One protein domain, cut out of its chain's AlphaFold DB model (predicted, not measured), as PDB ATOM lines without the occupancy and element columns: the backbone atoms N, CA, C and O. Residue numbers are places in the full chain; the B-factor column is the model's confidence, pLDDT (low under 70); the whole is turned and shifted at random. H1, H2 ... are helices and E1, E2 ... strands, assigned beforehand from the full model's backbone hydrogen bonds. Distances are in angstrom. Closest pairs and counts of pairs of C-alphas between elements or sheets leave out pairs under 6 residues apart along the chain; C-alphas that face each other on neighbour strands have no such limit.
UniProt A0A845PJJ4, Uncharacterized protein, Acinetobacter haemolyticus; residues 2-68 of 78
ATOM      1  N   LEU A   2     -43.826  -3.227 -32.356       65.75
ATOM      2  CA  LEU A   2     -43.660  -4.269 -33.394       65.75
ATOM      3  C   LEU A   2     -42.498  -4.060 -34.385       65.75
ATOM      4  O   LEU A   2     -41.741  -4.991 -34.631       65.75
ATOM      5  N   LYS A   3     -42.289  -2.833 -34.883       70.94
ATOM      6  CA  LYS A   3     -41.254  -2.543 -35.902       70.94
ATOM      7  C   LYS A   3     -39.830  -2.955 -35.497       70.94
ATOM      8  O   LYS A   3     -39.051  -3.422 -36.321       70.94
ATOM      9  N   LYS A   4     -39.477  -2.804 -34.211       84.25
ATOM     10  CA  LYS A   4     -38.160  -3.231 -33.700       84.25
ATOM     11  C   LYS A   4     -38.037  -4.760 -33.681       84.25
ATOM     12  O   LYS A   4     -36.952  -5.280 -33.919       84.25
ATOM     13  N   THR A   5     -39.141  -5.463 -33.434       91.44
ATOM     14  CA  THR A   5     -39.199  -6.927 -33.401       91.44
ATOM     15  C   THR A   5     -39.054  -7.524 -34.798       91.44
ATOM     16  O   THR A   5     -38.200  -8.385 -34.985       91.44
ATOM     17  N   CYS A   6     -39.812  -7.037 -35.790       94.94
ATOM     18  CA  CYS A   6     -39.774  -7.570 -37.159       94.94
ATOM     19  C   CYS A   6     -38.379  -7.466 -37.776       94.94
ATOM     20  O   CYS A   6     -37.837  -8.459 -38.263       94.94
ATOM     21  N   LYS A   7     -37.744  -6.294 -37.649       96.06
ATOM     22  CA  LYS A   7     -36.366  -6.114 -38.108       96.06
ATOM     23  C   LYS A   7     -35.406  -7.083 -37.412       96.06
ATOM     24  O   LYS A   7     -34.584  -7.707 -38.071       96.06
ATOM     25  N   LYS A   8     -35.506  -7.240 -36.086       96.88
ATOM     26  CA  LYS A   8     -34.595  -8.118 -35.336       96.88
ATOM     27  C   LYS A   8     -34.740  -9.586 -35.744       96.88
ATOM     28  O   LYS A   8     -33.736 -10.286 -35.815       96.88
ATOM     29  N   LEU A   9     -35.961 -10.040 -36.016       96.56
ATOM     30  CA  LEU A   9     -36.224 -11.388 -36.521       96.56
ATOM     31  C   LEU A   9     -35.634 -11.594 -37.920       96.56
ATOM     32  O   LEU A   9     -34.997 -12.620 -38.147       96.56
ATOM     33  N   SER A  10     -35.780 -10.605 -38.812       96.81
ATOM     34  CA  SER A  10     -35.181 -10.637 -40.155       96.81
ATOM     35  C   SER A  10     -33.649 -10.677 -40.081       96.81
ATOM     36  O   SER A  10     -33.033 -11.567 -40.665       96.81
ATOM     37  N   ASP A  11     -33.028  -9.824 -39.251       97.62
ATOM     38  CA  ASP A  11     -31.571  -9.812 -39.032       97.62
ATOM     39  C   ASP A  11     -31.048 -11.179 -38.535       97.62
ATOM     40  O   ASP A  11     -29.950 -11.607 -38.896       97.62
ATOM     41  N   LEU A  12     -31.835 -11.877 -37.708       98.00
ATOM     42  CA  LEU A  12     -31.522 -13.213 -37.186       98.00
ATOM     43  C   LEU A  12     -31.922 -14.356 -38.137       98.00
ATOM     44  O   LEU A  12     -31.669 -15.516 -37.817       98.00
ATOM     45  N   LYS A  13     -32.533 -14.050 -39.289       97.62
ATOM     46  CA  LYS A  13     -33.065 -15.018 -40.266       97.62
ATOM     47  C   LYS A  13     -34.065 -16.009 -39.662       97.62
ATOM     48  O   LYS A  13     -34.110 -17.177 -40.048       97.62
ATOM     49  N   LEU A  14     -34.869 -15.548 -38.707       97.81
ATOM     50  CA  LEU A  14     -35.908 -16.352 -38.071       97.81
ATOM     51  C   LEU A  14     -37.251 -16.161 -38.773       97.81
ATOM     52  O   LEU A  14     -37.628 -15.047 -39.138       97.81
ATOM     53  N   LYS A  15     -37.992 -17.262 -38.912       96.00
ATOM     54  CA  LYS A  15     -39.357 -17.280 -39.440       96.00
ATOM     55  C   LYS A  15     -40.365 -17.454 -38.307       96.00
ATOM     56  O   LYS A  15     -40.079 -18.112 -37.310       96.00
ATOM     57  N   ILE A  16     -41.553 -16.891 -38.483       96.19
ATOM     58  CA  ILE A  16     -42.681 -16.972 -37.558       96.19
ATOM     59  C   ILE A  16     -43.927 -17.445 -38.305       96.19
ATOM     60  O   ILE A  16     -44.173 -17.066 -39.451       96.19
ATOM     61  N   PHE A  17     -44.728 -18.251 -37.611       96.00
ATOM     62  CA  PHE A  17     -46.089 -18.609 -37.986       96.00
ATOM     63  C   PHE A  17     -46.997 -18.403 -36.772       96.00
ATOM     64  O   PHE A  17     -46.656 -18.846 -35.674       96.00
ATOM     65  N   PHE A  18     -48.131 -17.725 -36.949       95.00
ATOM     66  CA  PHE A  18     -49.067 -17.466 -35.852       95.00
ATOM     67  C   PHE A  18     -50.187 -18.504 -35.808       95.00
ATOM     68  O   PHE A  18     -50.778 -18.827 -36.831       95.00
ATOM     69  N   ILE A  19     -50.524 -18.988 -34.616       92.44
ATOM     70  CA  ILE A  19     -51.767 -19.727 -34.367       92.44
ATOM     71  C   ILE A  19     -52.573 -18.885 -33.381       92.44
ATOM     72  O   ILE A  19     -52.143 -18.673 -32.249       92.44
ATOM     73  N   GLU A  20     -53.711 -18.360 -33.824       92.31
ATOM     74  CA  GLU A  20     -54.503 -17.363 -33.101       92.31
ATOM     75  C   GLU A  20     -55.888 -17.912 -32.737       92.31
ATOM     76  O   GLU A  20     -56.507 -18.604 -33.537       92.31
ATOM     77  N   SER A  21     -56.403 -17.584 -31.549       89.94
ATOM     78  CA  SER A  21     -57.791 -17.860 -31.142       89.94
ATOM     79  C   SER A  21     -58.562 -16.546 -30.988       89.94
ATOM     80  O   SER A  21     -59.029 -15.991 -31.979       89.94
ATOM     81  N   ALA A  22     -58.614 -15.991 -29.775       91.00
ATOM     82  CA  ALA A  22     -59.340 -14.767 -29.438       91.00
ATOM     83  C   ALA A  22     -58.847 -13.529 -30.205       91.00
ATOM     84  O   ALA A  22     -59.619 -12.609 -30.458       91.00
ATOM     85  N   SER A  23     -57.572 -13.512 -30.607       93.75
ATOM     86  CA  SER A  23     -56.992 -12.418 -31.392       93.75
ATOM     87  C   SER A  23     -57.397 -12.434 -32.870       93.75
ATOM     88  O   SER A  23     -57.177 -11.440 -33.554       93.75
ATOM     89  N   ALA A  24     -58.006 -13.520 -33.363       93.56
ATOM     90  CA  ALA A  24     -58.660 -13.599 -34.672       93.56
ATOM     91  C   ALA A  24     -57.827 -13.104 -35.879       93.56
ATOM     92  O   ALA A  24     -58.373 -12.536 -36.823       93.56
ATOM     93  N   GLY A  25     -56.508 -13.321 -35.870       95.19
ATOM     94  CA  GLY A  25     -55.619 -12.927 -36.973       95.19
ATOM     95  C   GLY A  25     -54.972 -11.550 -36.794       95.19
ATOM     96  O   GLY A  25     -54.208 -11.105 -37.655       95.19
ATOM     97  N   TYR A  26     -55.274 -10.854 -35.695       96.00
ATOM     98  CA  TYR A  26     -54.757  -9.520 -35.422       96.00
ATOM     99  C   TYR A  26     -53.227  -9.491 -35.389       96.00
ATOM    100  O   TYR A  26     -52.633  -8.560 -35.933       96.00
ATOM    101  N   LEU A  27     -52.564 -10.496 -34.805       95.06
ATOM    102  CA  LEU A  27     -51.101 -10.501 -34.723       95.06
ATOM    103  C   LEU A  27     -50.460 -10.728 -36.089       95.06
ATOM    104  O   LEU A  27     -49.564  -9.969 -36.467       95.06
ATOM    105  N   ALA A  28     -50.943 -11.714 -36.848       96.31
ATOM    106  CA  ALA A  28     -50.470 -11.955 -38.206       96.31
ATOM    107  C   ALA A  28     -50.640 -10.706 -39.086       96.31
ATOM    108  O   ALA A  28     -49.717 -10.331 -39.809       96.31
ATOM    109  N   TYR A  29     -51.775 -10.010 -38.960       96.44
ATOM    110  CA  TYR A  29     -52.020  -8.745 -39.647       96.44
ATOM    111  C   TYR A  29     -51.048  -7.641 -39.211       96.44
ATOM    112  O   TYR A  29     -50.443  -6.981 -40.048       96.44
ATOM    113  N   GLN A  30     -50.824  -7.449 -37.909       96.19
ATOM    114  CA  GLN A  30     -49.872  -6.439 -37.438       96.19
ATOM    115  C   GLN A  30     -48.441  -6.692 -37.942       96.19
ATOM    116  O   GLN A  30     -47.722  -5.740 -38.239       96.19
ATOM    117  N   PHE A  31     -48.027  -7.958 -38.052       96.38
ATOM    118  CA  PHE A  31     -46.721  -8.319 -38.609       96.38
ATOM    119  C   PHE A  31     -46.662  -8.148 -40.127       96.38
ATOM    120  O   PHE A  31     -45.616  -7.745 -40.630       96.38
ATOM    121  N   SER A  32     -47.753  -8.410 -40.856       96.00
ATOM    122  CA  SER A  32     -47.772  -8.288 -42.319       96.00
ATOM    123  C   SER A  32     -47.593  -6.845 -42.802       96.00
ATOM    124  O   SER A  32     -47.033  -6.630 -43.876       96.00
ATOM    125  N   LEU A  33     -47.985  -5.862 -41.986       95.75
ATOM    126  CA  LEU A  33     -47.810  -4.434 -42.266       95.75
ATOM    127  C   LEU A  33     -46.354  -3.937 -42.154       95.75
ATOM    128  O   LEU A  33     -46.071  -2.803 -42.544       95.75
ATOM    129  N   ASP A  34     -45.431  -4.722 -41.588       95.56
ATOM    130  CA  ASP A  34     -44.024  -4.319 -41.487       95.56
ATOM    131  C   ASP A  34     -43.277  -4.554 -42.815       95.56
ATOM    132  O   ASP A  34     -43.472  -5.599 -43.436       95.56
ATOM    133  N   PRO A  35     -42.369  -3.657 -43.249       95.94
ATOM    134  CA  PRO A  35     -41.593  -3.850 -44.476       95.94
ATOM    135  C   PRO A  35     -40.761  -5.140 -44.525       95.94
ATOM    136  O   PRO A  35     -40.482  -5.634 -45.612       95.94
ATOM    137  N   HIS A  36     -40.368  -5.694 -43.374       96.50
ATOM    138  CA  HIS A  36     -39.590  -6.939 -43.306       96.50
ATOM    139  C   HIS A  36     -40.482  -8.187 -43.262       96.50
ATOM    140  O   HIS A  36     -39.981  -9.291 -43.051       96.50
ATOM    141  N   SER A  37     -41.804  -8.046 -43.405       95.75
ATOM    142  CA  SER A  37     -42.754  -9.147 -43.227       95.75
ATOM    143  C   SER A  37     -42.492 -10.318 -44.173       95.75
ATOM    144  O   SER A  37     -42.531 -11.460 -43.725       95.75
ATOM    145  N   GLY A  38     -42.122 -10.062 -45.432       96.44
ATOM    146  CA  GLY A  38     -41.774 -11.112 -46.399       96.44
ATOM    147  C   GLY A  38     -40.577 -11.977 -45.974       96.44
ATOM    148  O   GLY A  38     -40.513 -13.167 -46.290       96.44
ATOM    149  N   ASP A  39     -39.664 -11.416 -45.180       97.19
ATOM    150  CA  ASP A  39     -38.497 -12.140 -44.679       97.19
ATOM    151  C   ASP A  39     -38.815 -13.007 -43.465       97.19
ATOM    152  O   ASP A  39     -38.072 -13.950 -43.201       97.19
ATOM    153  N   ILE A  40     -39.899 -12.736 -42.731       97.38
ATOM    154  CA  ILE A  40     -40.139 -13.345 -41.412       97.38
ATOM    155  C   ILE A  40     -41.471 -14.087 -41.296       97.38
ATOM    156  O   ILE A  40     -41.542 -15.067 -40.564       97.38
ATOM    157  N   LEU A  41     -42.532 -13.649 -41.970       97.31
ATOM    158  CA  LEU A  41     -43.887 -14.143 -41.749       97.31
ATOM    159  C   LEU A  41     -44.219 -15.247 -42.754       97.31
ATOM    160  O   LEU A  41     -44.500 -14.974 -43.916       97.31
ATOM    161  N   ASN A  42     -44.242 -16.497 -42.291       97.00
ATOM    162  CA  ASN A  42     -44.675 -17.631 -43.115       97.00
ATOM    163  C   ASN A  42     -46.203 -17.693 -43.264       97.00
ATOM    164  O   ASN A  42     -46.707 -18.326 -44.187       97.00
ATOM    165  N   GLY A  43     -46.939 -17.070 -42.344       94.50
ATOM    166  CA  GLY A  43     -48.394 -17.016 -42.363       94.50
ATOM    167  C   GLY A  43     -48.992 -17.097 -40.969       94.50
ATOM    168  O   GLY A  43     -48.314 -16.902 -39.954       94.50
ATOM    169  N   GLY A  44     -50.282 -17.396 -40.928       93.88
ATOM    170  CA  GLY A  44     -50.982 -17.653 -39.687       93.88
ATOM    171  C   GLY A  44     -52.249 -18.463 -39.899       93.88
ATOM    172  O   GLY A  44     -52.749 -18.597 -41.015       93.88
ATOM    173  N   LEU A  45     -52.750 -19.006 -38.801       93.25
ATOM    174  CA  LEU A  45     -53.950 -19.813 -38.730       93.25
ATOM    175  C   LEU A  45     -54.816 -19.299 -37.586       93.25
ATOM    176  O   LEU A  45     -54.359 -19.203 -36.448       93.25
ATOM    177  N   VAL A  46     -56.080 -19.018 -37.882       92.56
ATOM    178  CA  VAL A  46     -57.061 -18.638 -36.866       92.56
ATOM    179  C   VAL A  46     -57.898 -19.858 -36.518       92.56
ATOM    180  O   VAL A  46     -58.608 -20.398 -37.361       92.56
ATOM    181  N   CYS A  47     -57.815 -20.290 -35.267       88.44
ATOM    182  CA  CYS A  47     -58.540 -21.425 -34.737       88.44
ATOM    183  C   CYS A  47     -59.167 -21.058 -33.391       88.44
ATOM    184  O   CYS A  47     -58.524 -21.105 -32.342       88.44
ATOM    185  N   TYR A  48     -60.441 -20.677 -33.424       84.12
ATOM    186  CA  TYR A  48     -61.172 -20.276 -32.223       84.12
ATOM    187  C   TYR A  48     -61.663 -21.493 -31.431       84.12
ATOM    188  O   TYR A  48     -61.444 -21.586 -30.223       84.12
ATOM    189  N   ASP A  49     -62.271 -22.443 -32.139       84.50
ATOM    190  CA  ASP A  49     -62.878 -23.645 -31.574       84.50
ATOM    191  C   ASP A  49     -61.833 -24.676 -31.123       84.50
ATOM    192  O   ASP A  49     -60.825 -24.900 -31.798       84.50
ATOM    193  N   LEU A  50     -62.084 -25.315 -29.976       79.00
ATOM    194  CA  LEU A  50     -61.163 -26.274 -29.366       79.00
ATOM    195  C   LEU A  50     -61.017 -27.559 -30.191       79.00
ATOM    196  O   LEU A  50     -59.897 -28.025 -30.382       79.00
ATOM    197  N   LYS A  51     -62.113 -28.092 -30.744       78.44
ATOM    198  CA  LYS A  51     -62.079 -29.324 -31.550       78.44
ATOM    199  C   LYS A  51     -61.332 -29.101 -32.855       78.44
ATOM    200  O   LYS A  51     -60.606 -29.981 -33.315       78.44
ATOM    201  N   ILE A  52     -61.468 -27.913 -33.446       81.50
ATOM    202  CA  ILE A  52     -60.671 -27.552 -34.623       81.50
ATOM    203  C   ILE A  52     -59.178 -27.500 -34.252       81.50
ATOM    204  O   ILE A  52     -58.369 -28.021 -35.016       81.50
ATOM    205  N   LYS A  53     -58.796 -26.972 -33.073       77.88
ATOM    206  CA  LYS A  53     -57.382 -26.932 -32.632       77.88
ATOM    207  C   LYS A  53     -56.802 -28.334 -32.501       77.88
ATOM    208  O   LYS A  53     -55.700 -28.579 -32.981       77.88
ATOM    209  N   GLU A  54     -57.537 -29.238 -31.865       79.31
ATOM    210  CA  GLU A  54     -57.099 -30.618 -31.641       79.31
ATOM    211  C   GLU A  54     -56.873 -31.359 -32.957       79.31
ATOM    212  O   GLU A  54     -55.809 -31.946 -33.155       79.31
ATOM    213  N   ASN A  55     -57.826 -31.252 -33.885       81.62
ATOM    214  CA  ASN A  55     -57.732 -31.890 -35.195       81.62
ATOM    215  C   ASN A  55     -56.606 -31.298 -36.052       81.62
ATOM    216  O   ASN A  55     -55.902 -32.026 -36.746       81.62
ATOM    217  N   LEU A  56     -56.439 -29.975 -36.024       81.38
ATOM    218  CA  LEU A  56     -55.526 -29.267 -36.918       81.38
ATOM    219  C   LEU A  56     -54.072 -29.301 -36.446       81.38
ATOM    220  O   LEU A  56     -53.157 -29.375 -37.262       81.38
ATOM    221  N   LEU A  57     -53.849 -29.257 -35.132       78.81
ATOM    222  CA  LEU A  57     -52.515 -29.320 -34.533       78.81
ATOM    223  C   LEU A  57     -52.119 -30.749 -34.135       78.81
ATOM    224  O   LEU A  57     -51.007 -30.964 -33.655       78.81
ATOM    225  N   ASN A  58     -53.025 -31.714 -34.331       76.94
ATOM    226  CA  ASN A  58     -52.863 -33.125 -33.995       76.94
ATOM    227  C   ASN A  58     -52.356 -33.342 -32.554       76.94
ATOM    228  O   ASN A  58     -51.563 -34.243 -32.271       76.94
ATOM    229  N   VAL A  59     -52.780 -32.466 -31.639       71.12
ATOM    230  CA  VAL A  59     -52.407 -32.511 -30.222       71.12
ATOM    231  C   VAL A  59     -53.358 -33.439 -29.490       71.12
ATOM    232  O   VAL A  59     -54.571 -33.368 -29.669       71.12
ATOM    233  N   SER A  60     -52.824 -34.299 -28.622       64.06
ATOM    234  CA  SER A  60     -53.678 -35.179 -27.824       64.06
ATOM    235  C   SER A  60     -54.548 -34.359 -26.869       64.06
ATOM    236  O   SER A  60     -54.010 -33.532 -26.127       64.06
ATOM    237  N   HIS A  61     -55.842 -34.669 -26.802       66.62
ATOM    238  CA  HIS A  61     -56.813 -34.075 -25.870       66.62
ATOM    239  C   HIS A  61     -56.293 -34.020 -24.418       66.62
ATOM    240  O   HIS A  61     -56.396 -33.007 -23.736       66.62
ATOM    241  N   LYS A  62     -55.587 -35.074 -23.975       63.28
ATOM    242  CA  LYS A  62     -54.960 -35.152 -22.640       63.28
ATOM    243  C   LYS A  62     -53.899 -34.073 -22.377       63.28
ATOM    244  O   LYS A  62     -53.678 -33.695 -21.230       63.28
ATOM    245  N   LEU A  63     -53.198 -33.614 -23.415       61.31
ATOM    246  CA  LEU A  63     -52.191 -32.553 -23.313       61.31
ATOM    247  C   LEU A  63     -52.859 -31.177 -23.253       61.31
ATOM    248  O   LEU A  63     -52.400 -30.317 -22.505       61.31
ATOM    249  N   VAL A  64     -53.955 -30.996 -23.994       63.59
ATOM    250  CA  VAL A  64     -54.782 -29.787 -23.950       63.59
ATOM    251  C   VAL A  64     -55.366 -29.625 -22.546       63.59
ATOM    252  O   VAL A  64     -55.033 -28.659 -21.871       63.59
ATOM    253  N   GLU A  65     -56.082 -30.623 -22.022       63.78
ATOM    254  CA  GLU A  65     -56.669 -30.581 -20.669       63.78
ATOM    255  C   GLU A  65     -55.650 -30.277 -19.560       63.78
ATOM    256  O   GLU A  65     -55.953 -29.548 -18.617       63.78
ATOM    257  N   LYS A  66     -54.427 -30.806 -19.686       61.62
ATOM    258  CA  LYS A  66     -53.353 -30.636 -18.700       61.62
ATOM    259  C   LYS A  66     -52.675 -29.260 -18.752       61.62
ATOM    260  O   LYS A  66     -52.114 -28.838 -17.742       61.62
ATOM    261  N   HIS A  67     -52.673 -28.584 -19.904       61.38
ATOM    262  CA  HIS A  67     -51.846 -27.391 -20.132       61.38
ATOM    263  C   HIS A  67     -52.610 -26.135 -20.571       61.38
ATOM    264  O   HIS A  67     -52.051 -25.042 -20.471       61.38
ATOM    265  N   THR A  68     -53.871 -26.224 -20.999       54.72
ATOM    266  CA  THR A  68     -54.702 -25.025 -21.164       54.72
ATOM    267  C   THR A  68     -55.328 -24.643 -19.831       54.72
ATOM    268  O   THR A  68     -56.285 -25.265 -19.396       54.72
TER     269      THR A  68
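Overview. This is residues 2 to 68 of the 78 residues of an uncharacterized protein of Acinetobacter haemolyticus (UniProt A0A845PJJ4). A narrow ribbon of two parallel strands, E1 and E2, makes the middle of the model, with the helix H2 packed over one face of it, across from both strands, and the helices H1 and H3 gathered at the end where the strands begin. Past the other end, H4 and H5 form a loose arm, about perpendicular to each other and away from the other helices. The printed part has 67 residues with five named helices and two named strands, in the order H1, E1, H2, H3, E2, H4, H5; the sheet has the order E1, E2 and is parallel, and the class is mixed, helices and strands. The whole is loose, with a radius of gyration of the C-alphas of 14.2 A, and elongated, spanning 39 by 21 by 16 A.

Along the chain. H1, residues 2 to 11, is the longest helix by residues; it begins at C-alpha 2, at (-43.660, -4.269, -33.394), and measures 14.4 A from first to last C-alpha. E1, residues 16 to 20, is 12.6 A long, and its C-alpha 16 is at (-42.681, -16.972, -37.558). H2, residues 26 to 32, is 9.9 A long, and H3, residues 37 to 40, is 5.3 A long. E2, residues 41 to 46, follows H3 with no residue between them and is 14.8 A long. H4, residues 50 to 57, is 10.5 A long. H5, residues 61 to 67, is 10.1 A long and ends at C-alpha 67, at (-51.846, -27.391, -20.132).

Arrangement. E1 and E2 are parallel neighbours, with 11 degrees between their directions. The C-alphas of Phe 18 and Gly 44 face each other at 4.3 A. Across this pair, N 20 and O 45 are within hydrogen-bond range at 2.8 A, and so are N 42 and O 16 at 2.9 A. E1, H2, H3 and E2 form a strand-helix-strand unit, two parallel neighbour strands with helices between them along the chain, and its crossover is right-handed. The closest C-alphas of H2 and E2 are those of Ala 28 and Gly 44, 5.9 A apart. The closest C-alphas of E1 and H2 are those of Phe 18 and Ala 28, 6.2 A apart. H1 touches H3, the closest C-alphas being those of Ser 10 and Ile 40 at 5.8 A. H1 and H2 only just touch, with 3 pairs of C-alphas within 8 A, the closest being those of Cys 6 and Phe 31 at 7.1 A; they run the same way at a steep tilt of 51 degrees. H2 and H3 are close but not clearly touching, with the C-alphas of Phe 31 and Ser 37 closest at 6.1 A. H4 and H5 are also close but not clearly touching; their closest C-alphas, those of Glu 54 and His 61, are 6.7 A apart, and their lines are about perpendicular at 79 degrees. H4 is apart from E1, and H5 is apart from both strands. Every O i to N i+4 pair is within hydrogen-bond range in H1, H2, H4 and H5, while H3 is too short for such a pair.

Size, cuts and confidence. The two C-alphas farthest apart are those of Pro 35 and Lys 62, at 40.4 A, and the C-alphas of Leu 2 and Thr 68 are 26.5 A apart. The printed part runs from residue 2 to 68 with no cut, in a full chain of 78 residues. Each of the six links between elements is tight. The mean pLDDT of the printed part is 87.0; ten residues are under 70, namely residue 2 and residues 60 to 68, of which 61 to 67 belong to H5.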